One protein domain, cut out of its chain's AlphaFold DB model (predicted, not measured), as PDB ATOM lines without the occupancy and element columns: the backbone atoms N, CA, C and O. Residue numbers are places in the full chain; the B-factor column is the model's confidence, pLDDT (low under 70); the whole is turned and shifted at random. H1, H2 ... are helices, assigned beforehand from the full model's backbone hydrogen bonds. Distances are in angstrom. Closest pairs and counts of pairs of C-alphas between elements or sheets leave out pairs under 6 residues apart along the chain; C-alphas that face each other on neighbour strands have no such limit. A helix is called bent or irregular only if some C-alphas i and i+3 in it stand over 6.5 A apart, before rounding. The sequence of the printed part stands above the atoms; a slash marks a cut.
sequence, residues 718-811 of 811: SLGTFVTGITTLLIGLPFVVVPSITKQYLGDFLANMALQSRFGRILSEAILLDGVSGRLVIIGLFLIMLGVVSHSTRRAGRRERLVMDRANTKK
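This is residues 718 to 811 of the 811 residues of an uncharacterized protein of Actinomyces graevenitzii C83 (UniProt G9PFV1). A helical hairpin, H2 and H3, makes a head set crosswise at one end of two helices that run side by side in opposite ways, H1 and H4. H4 is much the longer of these two, and residues 795 to 811, of which 795 to 808 belong to H4, stick out as a free arm beyond the body. The printed part has 94 residues with four named helices, in the order H1, H2, H3, H4, and no named strand: an all helix domain. It is extended, with a radius of gyration of the C-alphas of 21.4 A, and spans 75 by 26 by 16 A, the free arm adding to a body of 49 by 26 by 16 A.

H1, residues 718 to 737, has a kink of 35 degrees near residue 731 and is only just irregular, with C-alphas 731 and 734 6.9 A apart. H1 touches H4, residues 775 to 808, at a shallow tilt of 30 degrees, opposite ways; the closest C-alphas are those of Gly 725 and Gly 780, 4.0 A apart. H4 touches H1 with residues 775 to 791 alone. H2, residues 739 to 756, has a kink of 49 degrees near residue 746 and is irregular, with C-alphas 745 and 748 7.1 A apart. H1 and H2 are close but not clearly touching, their closest C-alphas being those of Phe 735 and Thr 742 at 5.9 A, and stand about perpendicular at 80 degrees. H2 and H3, residues 758 to 772, form a helical hairpin: they touch at a shallow tilt of 16 degrees, opposite ways, closest at the C-alphas of Ala 754 and Arg 761, 3.7 A apart. H3 touches H1 about perpendicular, at 84 degrees, with residues 771 to 772 alone against residues 732 to 736 of H1; the C-alphas of Gly 732 and Gly 771 come closest, at 5.4 A. H3 and H4 are close but not clearly touching, at a steep tilt of 67 degrees, the same way, with the C-alphas of Asp 770 and Leu 776 closest at 5.9 A. H2 and H4 are apart. Two of the three touching pairs are at a shallow tilt, a helix packing that is only just mostly aligned. In H3 every O i to N i+4 pair is within hydrogen-bond range; in H1 13 of 16 are, in H2 12 of 14 and in H4 27 of 30.

H1 begins at C-alpha 718, (197.958, 135.677, 180.526), and is 27.6 A from first to last C-alpha. H2 measures 24.0 A and H3 21.1 A. H4, the longest helix with 34 residues, measures 49.4 A, from C-alpha 775 at (213.498, 120.625, 178.140) to C-alpha 808 at (183.129, 157.039, 164.245).

The C-alphas farthest apart are those of Leu 755 and Lys 811, at 75.7 A. The printed part has no cut, ends at the chain's last residue, 811, and its three links between helices are tight. The mean pLDDT of the printed part is 91.0, and residue 811 alone is under 70.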
ATOM      1  N   SER A 718     196.566 135.747 181.015       79.81
ATOM      2  CA  SER A 718     197.958 135.677 180.526       79.81
ATOM      3  C   SER A 718     199.008 135.648 181.649       79.81
ATOM      4  O   SER A 718     200.167 135.340 181.392       79.81
ATOM      5  N   LEU A 719     198.612 135.958 182.889       84.06
ATOM      6  CA  LEU A 719     199.443 135.772 184.076       84.06
ATOM      7  C   LEU A 719     199.718 134.284 184.358       84.06
ATOM      8  O   LEU A 719     200.812 133.952 184.791       84.06
ATOM      9  N   GLY A 720     198.771 133.383 184.070       84.69
ATOM     10  CA  GLY A 720     198.900 131.951 184.357       84.69
ATOM     11  C   GLY A 720     200.000 131.265 183.546       84.69
ATOM     12  O   GLY A 720     200.837 130.563 184.116       84.69
ATOM     13  N   THR A 721     200.055 131.521 182.234       87.94
ATOM     14  CA  THR A 721     201.149 131.041 181.372       87.94
ATOM     15  C   THR A 721     202.493 131.658 181.759       87.94
ATOM     16  O   THR A 721     203.499 130.957 181.766       87.94
ATOM     17  N   PHE A 722     202.515 132.942 182.127       89.88
ATOM     18  CA  PHE A 722     203.742 133.654 182.491       89.88
ATOM     19  C   PHE A 722     204.325 133.180 183.833       89.88
ATOM     20  O   PHE A 722     205.515 132.891 183.908       89.88
ATOM     21  N   VAL A 723     203.490 133.027 184.869       90.69
ATOM     22  CA  VAL A 723     203.901 132.509 186.185       90.69
ATOM     23  C   VAL A 723     204.355 131.055 186.071       90.69
ATOM     24  O   VAL A 723     205.470 130.751 186.479       90.69
ATOM     25  N   THR A 724     203.558 130.177 185.447       91.06
ATOM     26  CA  THR A 724     203.948 128.766 185.258       91.06
ATOM     27  C   THR A 724     205.242 128.660 184.449       91.06
ATOM     28  O   THR A 724     206.150 127.942 184.850       91.06
ATOM     29  N   GLY A 725     205.376 129.435 183.365       93.56
ATOM     30  CA  GLY A 725     206.582 129.458 182.539       93.56
ATOM     31  C   GLY A 725     207.834 129.920 183.288       93.56
ATOM     32  O   GLY A 725     208.877 129.282 183.162       93.56
ATOM     33  N   ILE A 726     207.734 130.963 184.123       95.38
ATOM     34  CA  ILE A 726     208.832 131.389 185.006       95.38
ATOM     35  C   ILE A 726     209.164 130.303 186.033       95.38
ATOM     36  O   ILE A 726     210.338 130.000 186.219       95.38
ATOM     37  N   THR A 727     208.171 129.675 186.667       95.44
ATOM     38  CA  THR A 727     208.409 128.591 187.632       95.44
ATOM     39  C   THR A 727     209.119 127.402 186.977       95.44
ATOM     40  O   THR A 727     210.133 126.945 187.499       95.44
ATOM     41  N   THR A 728     208.663 126.929 185.811       95.62
ATOM     42  CA  THR A 728     209.327 125.832 185.080       95.62
ATOM     43  C   THR A 728     210.732 126.225 184.615       95.62
ATOM     44  O   THR A 728     211.658 125.423 184.738       95.62
ATOM     45  N   LEU A 729     210.925 127.468 184.158       97.50
ATOM     46  CA  LEU A 729     212.238 127.990 183.774       97.50
ATOM     47  C   LEU A 729     213.210 128.014 184.961       97.50
ATOM     48  O   LEU A 729     214.326 127.525 184.825       97.50
ATOM     49  N   LEU A 730     212.797 128.526 186.125       97.44
ATOM     50  CA  LEU A 730     213.637 128.590 187.329       97.44
ATOM     51  C   LEU A 730     214.000 127.201 187.877       97.44
ATOM     52  O   LEU A 730     215.099 127.031 188.397       97.44
ATOM     53  N   ILE A 731     213.118 126.207 187.730       95.44
ATOM     54  CA  ILE A 731     213.404 124.808 188.093       95.44
ATOM     55  C   ILE A 731     214.384 124.167 187.094       95.44
ATOM     56  O   ILE A 731     215.271 123.419 187.498       95.44
ATOM     57  N   GLY A 732     214.253 124.461 185.796       96.50
ATOM     58  CA  GLY A 732     215.112 123.902 184.747       96.50
ATOM     59  C   GLY A 732     216.501 124.537 184.639       96.50
ATOM     60  O   GLY A 732     217.469 123.847 184.327       96.50
ATOM     61  N   LEU A 733     216.621 125.844 184.894       97.44
ATOM     62  CA  LEU A 733     217.836 126.622 184.629       97.44
ATOM     63  C   LEU A 733     219.107 126.097 185.338       97.44
ATOM     64  O   LEU A 733     220.149 126.058 184.678       97.44
ATOM     65  N   PRO A 734     219.075 125.641 186.612       97.06
ATOM     66  CA  PRO A 734     220.265 125.123 187.291       97.06
ATOM     67  C   PRO A 734     220.910 123.930 186.572       97.06
ATOM     68  O   PRO A 734     222.130 123.904 186.423       97.06
ATOM     69  N   PHE A 735     220.103 122.997 186.048       96.38
ATOM     70  CA  PHE A 735     220.592 121.812 185.328       96.38
ATOM     71  C   PHE A 735     221.413 122.165 184.083       96.38
ATOM     72  O   PHE A 735     222.318 121.419 183.722       96.38
ATOM     73  N   VAL A 736     221.099 123.291 183.434       96.62
ATOM     74  CA  VAL A 736     221.757 123.738 182.198       96.62
ATOM     75  C   VAL A 736     222.945 124.658 182.491       96.62
ATOM     76  O   VAL A 736     223.982 124.540 181.845       96.62
ATOM     77  N   VAL A 737     222.816 125.570 183.463       97.44
ATOM     78  CA  VAL A 737     223.832 126.607 183.734       97.44
ATOM     79  C   VAL A 737     224.909 126.138 184.717       97.44
ATOM     80  O   VAL A 737     226.067 126.527 184.584       97.44
ATOM     81  N   VAL A 738     224.563 125.296 185.697       96.75
ATOM     82  CA  VAL A 738     225.484 124.818 186.747       96.75
ATOM     83  C   VAL A 738     225.356 123.303 187.023       96.75
ATOM     84  O   VAL A 738     225.271 122.899 188.186       96.75
ATOM     85  N   PRO A 739     225.398 122.426 185.993       94.50
ATOM     86  CA  PRO A 739     225.123 120.988 186.125       94.50
ATOM     87  C   PRO A 739     225.932 120.284 187.225       94.50
ATOM     88  O   PRO A 739     225.391 119.435 187.929       94.50
ATOM     89  N   SER A 740     227.203 120.650 187.427       94.56
ATOM     90  CA  SER A 740     228.051 120.078 188.486       94.56
ATOM     91  C   SER A 740     227.539 120.403 189.894       94.56
ATOM     92  O   SER A 740     227.532 119.532 190.762       94.56
ATOM     93  N   ILE A 741     227.069 121.636 190.110       94.50
ATOM     94  CA  ILE A 741     226.528 122.109 191.393       94.50
ATOM     95  C   ILE A 741     225.145 121.488 191.622       94.50
ATOM     96  O   ILE A 741     224.867 120.964 192.700       94.50
ATOM     97  N   THR A 742     224.297 121.452 190.589       95.00
ATOM     98  CA  THR A 742     223.007 120.752 190.647       95.00
ATOM     99  C   THR A 742     223.194 119.268 190.959       95.00
ATOM    100  O   THR A 742     222.495 118.749 191.825       95.00
ATOM    101  N   LYS A 743     224.179 118.587 190.356       94.19
ATOM    102  CA  LYS A 743     224.504 117.193 190.693       94.19
ATOM    103  C   LYS A 743     224.951 117.038 192.150       94.19
ATOM    104  O   LYS A 743     224.516 116.087 192.789       94.19
ATOM    105  N   GLN A 744     225.770 117.951 192.678       94.62
ATOM    106  CA  GLN A 744     226.257 117.888 194.062       94.62
ATOM    107  C   GLN A 744     225.122 117.957 195.097       94.62
ATOM    108  O   GLN A 744     225.143 117.202 196.062       94.62
ATOM    109  N   TYR A 745     224.135 118.839 194.908       93.25
ATOM    110  CA  TYR A 745     223.030 118.991 195.867       93.25
ATOM    111  C   TYR A 745     221.847 118.052 195.611       93.25
ATOM    112  O   TYR A 745     221.171 117.647 196.553       93.25
ATOM    113  N   LEU A 746     221.567 117.725 194.346       94.25
ATOM    114  CA  LEU A 746     220.340 117.032 193.946       94.25
ATOM    115  C   LEU A 746     220.571 115.563 193.554       94.25
ATOM    116  O   LEU A 746     219.631 114.775 193.598       94.25
ATOM    117  N   GLY A 747     221.800 115.171 193.201       92.94
ATOM    118  CA  GLY A 747     222.127 113.811 192.758       92.94
ATOM    119  C   GLY A 747     221.831 112.756 193.823       92.94
ATOM    120  O   GLY A 747     221.051 111.837 193.572       92.94
ATOM    121  N   ASP A 748     222.378 112.929 195.026       94.44
ATOM    122  CA  ASP A 748     222.174 111.990 196.136       94.44
ATOM    123  C   ASP A 748     220.715 111.987 196.617       94.44
ATOM    124  O   ASP A 748     220.171 110.935 196.952       94.44
ATOM    125  N   PHE A 749     220.036 113.140 196.599       94.06
ATOM    126  CA  PHE A 749     218.605 113.225 196.906       94.06
ATOM    127  C   PHE A 749     217.765 112.400 195.919       94.06
ATOM    128  O   PHE A 749     216.957 111.571 196.338       94.06
ATOM    129  N   LEU A 750     217.983 112.577 194.612       95.12
ATOM    130  CA  LEU A 750     217.240 111.856 193.577       95.12
ATOM    131  C   LEU A 750     217.582 110.359 193.557       95.12
ATOM    132  O   LEU A 750     216.677 109.548 193.384       95.12
ATOM    133  N   ALA A 751     218.836 109.978 193.816       95.31
ATOM    134  CA  ALA A 751     219.233 108.578 193.964       95.31
ATOM    135  C   ALA A 751     218.546 107.908 195.170       95.31
ATOM    136  O   ALA A 751     217.974 106.826 195.036       95.31
ATOM    137  N   ASN A 752     218.518 108.573 196.329       95.12
ATOM    138  CA  ASN A 752     217.795 108.086 197.506       95.12
ATOM    139  C   ASN A 752     216.282 107.977 197.239       95.12
ATOM    140  O   ASN A 752     215.664 106.968 197.581       95.12
ATOM    141  N   MET A 753     215.691 108.962 196.557       96.06
ATOM    142  CA  MET A 753     214.283 108.932 196.150       96.06
ATOM    143  C   MET A 753     213.980 107.767 195.182       96.06
ATOM    144  O   MET A 753     212.930 107.128 195.299       96.06
ATOM    145  N   ALA A 754     214.908 107.434 194.278       94.69
ATOM    146  CA  ALA A 754     214.789 106.315 193.338       94.69
ATOM    147  C   ALA A 754     214.829 104.928 194.004       94.69
ATOM    148  O   ALA A 754     214.183 103.984 193.530       94.69
ATOM    149  N   LEU A 755     215.579 104.810 195.103       95.94
ATOM    150  CA  LEU A 755     215.687 103.594 195.908       95.94
ATOM    151  C   LEU A 755     214.449 103.375 196.792       95.94
ATOM    152  O   LEU A 755     214.014 102.239 196.962       95.94
ATOM    153  N   GLN A 756     213.857 104.449 197.324       95.56
ATOM    154  CA  GLN A 756     212.748 104.368 198.283       95.56
ATOM    155  C   GLN A 756     211.410 103.915 197.676       95.56
ATOM    156  O   GLN A 756     210.621 103.274 198.366       95.56
ATOM    157  N   SER A 757     211.099 104.248 196.414       95.69
ATOM    158  CA  SER A 757     209.807 103.865 195.816       95.69
ATOM    159  C   SER A 757     209.796 103.843 194.282       95.69
ATOM    160  O   SER A 757     210.586 104.513 193.619       95.69
ATOM    161  N   ARG A 758     208.831 103.117 193.689       90.56
ATOM    162  CA  ARG A 758     208.577 103.147 192.232       90.56
ATOM    163  C   ARG A 758     208.208 104.552 191.740       90.56
ATOM    164  O   ARG A 758     208.655 104.941 190.666       90.56
ATOM    165  N   PHE A 759     207.416 105.297 192.516       91.62
ATOM    166  CA  PHE A 759     207.073 106.694 192.222       91.62
ATOM    167  C   PHE A 759     208.330 107.568 192.202       91.62
ATOM    168  O   PHE A 759     208.597 108.239 191.209       91.62
ATOM    169  N   GLY A 760     209.134 107.485 193.264       93.19
ATOM    170  CA  GLY A 760     210.374 108.235 193.404       93.19
ATOM    171  C   GLY A 760     211.381 107.934 192.297       93.19
ATOM    172  O   GLY A 760     212.007 108.858 191.792       93.19
ATOM    173  N   ARG A 761     211.463 106.679 191.832       93.62
ATOM    174  CA  ARG A 761     212.274 106.315 190.662       93.62
ATOM    175  C   ARG A 761     211.808 107.015 189.390       93.62
ATOM    176  O   ARG A 761     212.591 107.773 188.831       93.62
ATOM    177  N   ILE A 762     210.542 106.856 188.997       92.31
ATOM    178  CA  ILE A 762     210.018 107.487 187.772       92.31
ATOM    179  C   ILE A 762     210.150 109.017 187.845       92.31
ATOM    180  O   ILE A 762     210.536 109.651 186.867       92.31
ATOM    181  N   LEU A 763     209.895 109.616 189.013       94.50
ATOM    182  CA  LEU A 763     210.054 111.057 189.218       94.50
ATOM    183  C   LEU A 763     211.526 111.498 189.134       94.50
ATOM    184  O   LEU A 763     211.814 112.526 188.530       94.50
ATOM    185  N   SER A 764     212.465 110.728 189.695       95.19
ATOM    186  CA  SER A 764     213.902 111.024 189.612       95.19
ATOM    187  C   SER A 764     214.450 110.904 188.188       95.19
ATOM    188  O   SER A 764     215.191 111.779 187.744       95.19
ATOM    189  N   GLU A 765     214.026 109.873 187.449       93.06
ATOM    190  CA  GLU A 765     214.360 109.656 186.042       93.06
ATOM    191  C   GLU A 765     213.824 110.812 185.188       93.06
ATOM    192  O   GLU A 765     214.581 111.402 184.421       93.06
ATOM    193  N   ALA A 766     212.560 111.206 185.384       93.69
ATOM    194  CA  ALA A 766     211.938 112.333 184.690       93.69
ATOM    195  C   ALA A 766     212.638 113.674 184.981       93.69
ATOM    196  O   ALA A 766     212.964 114.412 184.052       93.69
ATOM    197  N   ILE A 767     212.920 113.983 186.256       94.81
ATOM    198  CA  ILE A 767     213.606 115.224 186.659       94.81
ATOM    199  C   ILE A 767     215.015 115.293 186.053       94.81
ATOM    200  O   ILE A 767     215.399 116.336 185.523       94.81
ATOM    201  N   LEU A 768     215.784 114.199 186.097       94.06
ATOM    202  CA  LEU A 768     217.120 114.159 185.497       94.06
ATOM    203  C   LEU A 768     217.056 114.276 183.971       94.06
ATOM    204  O   LEU A 768     217.822 115.044 183.392       94.06
ATOM    205  N   LEU A 769     216.144 113.554 183.315       93.06
ATOM    206  CA  LEU A 769     216.063 113.498 181.858       93.06
ATOM    207  C   LEU A 769     215.600 114.831 181.255       93.06
ATOM    208  O   LEU A 769     216.274 115.352 180.366       93.06
ATOM    209  N   ASP A 770     214.513 115.429 181.748       94.25
ATOM    210  CA  ASP A 770     214.007 116.719 181.250       94.25
ATOM    211  C   ASP A 770     214.817 117.926 181.763       94.25
ATOM    212  O   ASP A 770     214.865 118.966 181.097       94.25
ATOM    213  N   GLY A 771     215.488 117.793 182.913       94.00
ATOM    214  CA  GLY A 771     216.416 118.790 183.445       94.00
ATOM    215  C   GLY A 771     217.714 118.863 182.640       94.00
ATOM    216  O   GLY A 771     218.027 119.906 182.068       94.00
ATOM    217  N   VAL A 772     218.453 117.752 182.536       94.88
ATOM    218  CA  VAL A 772     219.766 117.704 181.854       94.88
ATOM    219  C   VAL A 772     219.640 117.898 180.338       94.88
ATOM    220  O   VAL A 772     220.528 118.486 179.727       94.88
ATOM    221  N   SER A 773     218.526 117.492 179.718       94.50
ATOM    222  CA  SER A 773     218.250 117.810 178.303       94.50
ATOM    223  C   SER A 773     217.783 119.254 178.060       94.50
ATOM    224  O   SER A 773     217.525 119.629 176.917       94.50
ATOM    225  N   GLY A 774     217.633 120.070 179.110       95.50
ATOM    226  CA  GLY A 774     217.182 121.459 179.013       95.50
ATOM    227  C   GLY A 774     215.713 121.635 178.609       95.50
ATOM    228  O   GLY A 774     215.269 122.766 178.404       95.50
ATOM    229  N   ARG A 775     214.920 120.559 178.520       95.56
ATOM    230  CA  ARG A 775     213.498 120.625 178.140       95.56
ATOM    231  C   ARG A 775     212.686 121.504 179.083       95.56
ATOM    232  O   ARG A 775     211.867 122.280 178.602       95.56
ATOM    233  N   LEU A 776     212.955 121.469 180.391       95.38
ATOM    234  CA  LEU A 776     212.302 122.367 181.356       95.38
ATOM    235  C   LEU A 776     212.560 123.855 181.039       95.38
ATOM    236  O   LEU A 776     211.643 124.671 181.116       95.38
ATOM    237  N   VAL A 777     213.775 124.204 180.600       97.50
ATOM    238  CA  VAL A 777     214.127 125.568 180.158       97.50
ATOM    239  C   VAL A 777     213.369 125.936 178.879       97.50
ATOM    240  O   VAL A 777     212.765 127.006 178.814       97.50
ATOM    241  N   ILE A 778     213.336 125.038 177.887       97.38
ATOM    242  CA  ILE A 778     212.623 125.248 176.614       97.38
ATOM    243  C   ILE A 778     211.116 125.440 176.850       97.38
ATOM    244  O   ILE A 778     210.523 126.382 176.326       97.38
ATOM    245  N   ILE A 779     210.497 124.588 177.674       94.69
ATOM    246  CA  ILE A 779     209.066 124.655 178.000       94.69
ATOM    247  C   ILE A 779     208.751 125.926 178.803       94.69
ATOM    248  O   ILE A 779     207.773 126.609 178.499       94.69
ATOM    249  N   GLY A 780     209.597 126.297 179.770       95.38
ATOM    250  CA  GLY A 780     209.454 127.543 180.525       95.38
ATOM    251  C   GLY A 780     209.491 128.785 179.627       95.38
ATOM    252  O   GLY A 780     208.582 129.616 179.677       95.38
ATOM    253  N   LEU A 781     210.483 128.874 178.733       96.62
ATOM    254  CA  LEU A 781     210.595 129.953 177.740       96.62
ATOM    255  C   LEU A 781     209.405 129.981 176.766       96.62
ATOM    256  O   LEU A 781     208.891 131.059 176.459       96.62
ATOM    257  N   PHE A 782     208.926 128.818 176.315       94.75
ATOM    258  CA  PHE A 782     207.752 128.714 175.448       94.75
ATOM    259  C   PHE A 782     206.475 129.220 176.140       94.75
ATOM    260  O   PHE A 782     205.726 130.000 175.553       94.75
ATOM    261  N   LEU A 783     206.248 128.850 177.404       91.88
ATOM    262  CA  LEU A 783     205.108 129.324 178.200       91.88
ATOM    263  C   LEU A 783     205.175 130.837 178.478       91.88
ATOM    264  O   LEU A 783     204.149 131.521 178.398       91.88
ATOM    265  N   ILE A 784     206.373 131.383 178.720       93.94
ATOM    266  CA  ILE A 784     206.603 132.833 178.832       93.94
ATOM    267  C   ILE A 784     206.237 133.537 177.518       93.94
ATOM    268  O   ILE A 784     205.445 134.482 177.533       93.94
ATOM    269  N   MET A 785     206.737 133.053 176.374       93.75
ATOM    270  CA  MET A 785     206.420 133.608 175.050       93.75
ATOM    271  C   MET A 785     204.924 133.531 174.729       93.75
ATOM    272  O   MET A 785     204.334 134.518 174.287       93.75
ATOM    273  N   LEU A 786     204.274 132.408 175.038       90.50
ATOM    274  CA  LEU A 786     202.828 132.236 174.904       90.50
ATOM    275  C   LEU A 786     202.047 133.245 175.769       90.50
ATOM    276  O   LEU A 786     201.041 133.799 175.322       90.50
ATOM    277  N   GLY A 787     202.528 133.549 176.980       89.56
ATOM    278  CA  GLY A 787     201.999 134.624 177.828       89.56
ATOM    279  C   GLY A 787     202.158 136.019 177.222       89.56
ATOM    280  O   GLY A 787     201.192 136.786 177.209       89.56
ATOM    281  N   VAL A 788     203.326 136.330 176.653       90.38
ATOM    282  CA  VAL A 788     203.590 137.610 175.972       90.38
ATOM    283  C   VAL A 788     202.681 137.787 174.749       90.38
ATOM    284  O   VAL A 788     202.047 138.834 174.619       90.38
ATOM    285  N   VAL A 789     202.531 136.762 173.903       89.69
ATOM    286  CA  VAL A 789     201.636 136.779 172.724       89.69
ATOM    287  C   VAL A 789     200.156 136.890 173.132       89.69
ATOM    288  O   VAL A 789     199.394 137.675 172.559       89.69
ATOM    289  N   SER A 790     199.743 136.172 174.180       86.31
ATOM    290  CA  SER A 790     198.391 136.263 174.758       86.31
ATOM    291  C   SER A 790     198.087 137.653 175.341       86.31
ATOM    292  O   SER A 790     196.940 138.107 175.319       86.31
ATOM    293  N   HIS A 791     199.103 138.371 175.834       85.69
ATOM    294  CA  HIS A 791     198.955 139.734 176.350       85.69
ATOM    295  C   HIS A 791     199.013 140.810 175.249       85.69
ATOM    296  O   HIS A 791     198.261 141.788 175.309       85.69
ATOM    297  N   SER A 792     199.880 140.649 174.242       85.62
ATOM    298  CA  SER A 792     200.094 141.640 173.178       85.62
ATOM    299  C   SER A 792     198.869 141.779 172.270       85.62
ATOM    300  O   SER A 792     198.387 142.893 172.064       85.62
ATOM    301  N   THR A 793     198.282 140.659 171.842       86.44
ATOM    302  CA  THR A 793     197.021 140.603 171.077       86.44
ATOM    303  C   THR A 793     195.877 141.330 171.798       86.44
ATOM    304  O   THR A 793     195.192 142.169 171.211       86.44
ATOM    305  N   ARG A 794     195.738 141.128 173.119       80.56
ATOM    306  CA  ARG A 794     194.770 141.845 173.977       80.56
ATOM    307  C   ARG A 794     195.073 143.340 174.152       80.56
ATOM    308  O   ARG A 794     194.210 144.075 174.637       80.56
ATOM    309  N   ARG A 795     196.279 143.826 173.835       84.94
ATOM    310  CA  ARG A 795     196.593 145.269 173.784       84.94
ATOM    311  C   ARG A 795     196.354 145.858 172.389       84.94
ATOM    312  O   ARG A 795     195.808 146.956 172.322       84.94
ATOM    313  N   ALA A 796     196.681 145.134 171.318       84.38
ATOM    314  CA  ALA A 796     196.436 145.548 169.931       84.38
ATOM    315  C   ALA A 796     194.941 145.822 169.674       84.38
ATOM    316  O   ALA A 796     194.554 146.977 169.483       84.38
ATOM    317  N   GLY A 797     194.079 144.821 169.890       82.19
ATOM    318  CA  GLY A 797     192.631 144.941 169.665       82.19
ATOM    319  C   GLY A 797     191.896 145.958 170.556       82.19
ATOM    320  O   GLY A 797     190.737 146.275 170.299       82.19
ATOM    321  N   ARG A 798     192.541 146.499 171.604       85.56
ATOM    322  CA  ARG A 798     192.023 147.653 172.369       85.56
ATOM    323  C   ARG A 798     192.431 148.993 171.758       85.56
ATOM    324  O   ARG A 798     191.627 149.916 171.774       85.56
ATOM    325  N   ARG A 799     193.639 149.098 171.195       84.12
ATOM    326  CA  ARG A 799     194.081 150.289 170.448       84.12
ATOM    327  C   ARG A 799     193.252 150.470 169.177       84.12
ATOM    328  O   ARG A 799     192.778 151.569 168.924       84.12
ATOM    329  N   GLU A 800     193.008 149.387 168.443       83.25
ATOM    330  CA  GLU A 800     192.173 149.380 167.230       83.25
ATOM    331  C   GLU A 800     190.739 149.857 167.503       83.25
ATOM    332  O   GLU A 800     190.221 150.689 166.761       83.25
ATOM    333  N   ARG A 801     190.121 149.407 168.608       79.75
ATOM    334  CA  ARG A 801     188.797 149.889 169.042       79.75
ATOM    335  C   ARG A 801     188.803 151.388 169.326       79.75
ATOM    336  O   ARG A 801     188.039 152.104 168.702       79.75
ATOM    337  N   LEU A 802     189.735 151.879 170.147       81.12
ATOM    338  CA  LEU A 802     189.843 153.314 170.453       81.12
ATOM    339  C   LEU A 802     190.098 154.185 169.206       81.12
ATOM    340  O   LEU A 802     189.640 155.324 169.151       81.12
ATOM    341  N   VAL A 803     190.807 153.665 168.197       84.94
ATOM    342  CA  VAL A 803     190.980 154.335 166.898       84.94
ATOM    343  C   VAL A 803     189.677 154.336 166.094       84.94
ATOM    344  O   VAL A 803     189.323 155.369 165.530       84.94
ATOM    345  N   MET A 804     188.938 153.226 166.066       83.62
ATOM    346  CA  MET A 804     187.663 153.124 165.351       83.62
ATOM    347  C   MET A 804     186.546 153.941 166.018       83.62
ATOM    348  O   MET A 804     185.809 154.634 165.323       83.62
ATOM    349  N   ASP A 805     186.475 153.967 167.347       87.25
ATOM    350  CA  ASP A 805     185.535 154.799 168.105       87.25
ATOM    351  C   ASP A 805     185.833 156.295 167.882       87.25
ATOM    352  O   ASP A 805     184.918 157.086 167.648       87.25
ATOM    353  N   ARG A 806     187.118 156.684 167.830       85.38
ATOM    354  CA  ARG A 806     187.572 158.036 167.435       85.38
ATOM    355  C   ARG A 806     187.312 158.365 165.957       85.38
ATOM    356  O   ARG A 806     187.206 159.538 165.609       85.38
ATOM    357  N   ALA A 807     187.244 157.368 165.077       82.06
ATOM    358  CA  ALA A 807     186.904 157.560 163.666       82.06
ATOM    359  C   ALA A 807     185.384 157.659 163.442       82.06
ATOM    360  O   ALA A 807     184.947 158.358 162.530       82.06
ATOM    361  N   ASN A 808     184.588 156.992 164.281       81.19
ATOM    362  CA  ASN A 808     183.129 157.039 164.245       81.19
ATOM    363  C   ASN A 808     182.570 158.311 164.903       81.19
ATOM    364  O   ASN A 808     181.606 158.858 164.393       81.19
ATOM    365  N   THR A 809     183.206 158.842 165.955       80.00
ATOM    366  CA  THR A 809     182.837 160.141 166.571       80.00
ATOM    367  C   THR A 809     183.278 161.373 165.766       80.00
ATOM    368  O   THR A 809     183.088 162.502 166.208       80.00
ATOM    369  N   LYS A 810     183.866 161.172 164.578       70.12
ATOM    370  CA  LYS A 810     184.246 162.222 163.614       70.12
ATOM    371  C   LYS A 810     183.407 162.192 162.323       70.12
ATOM    372  O   LYS A 810     183.827 162.767 161.319       70.12
ATOM    373  N   LYS A 811     182.269 161.495 162.336       56.16
ATOM    374  CA  LYS A 811     181.302 161.382 161.236       56.16
ATOM    375  C   LYS A 811     179.915 161.800 161.706       56.16
ATOM    376  O   LYS A 811     179.169 162.283 160.832       56.16
TER     377      LYS A 811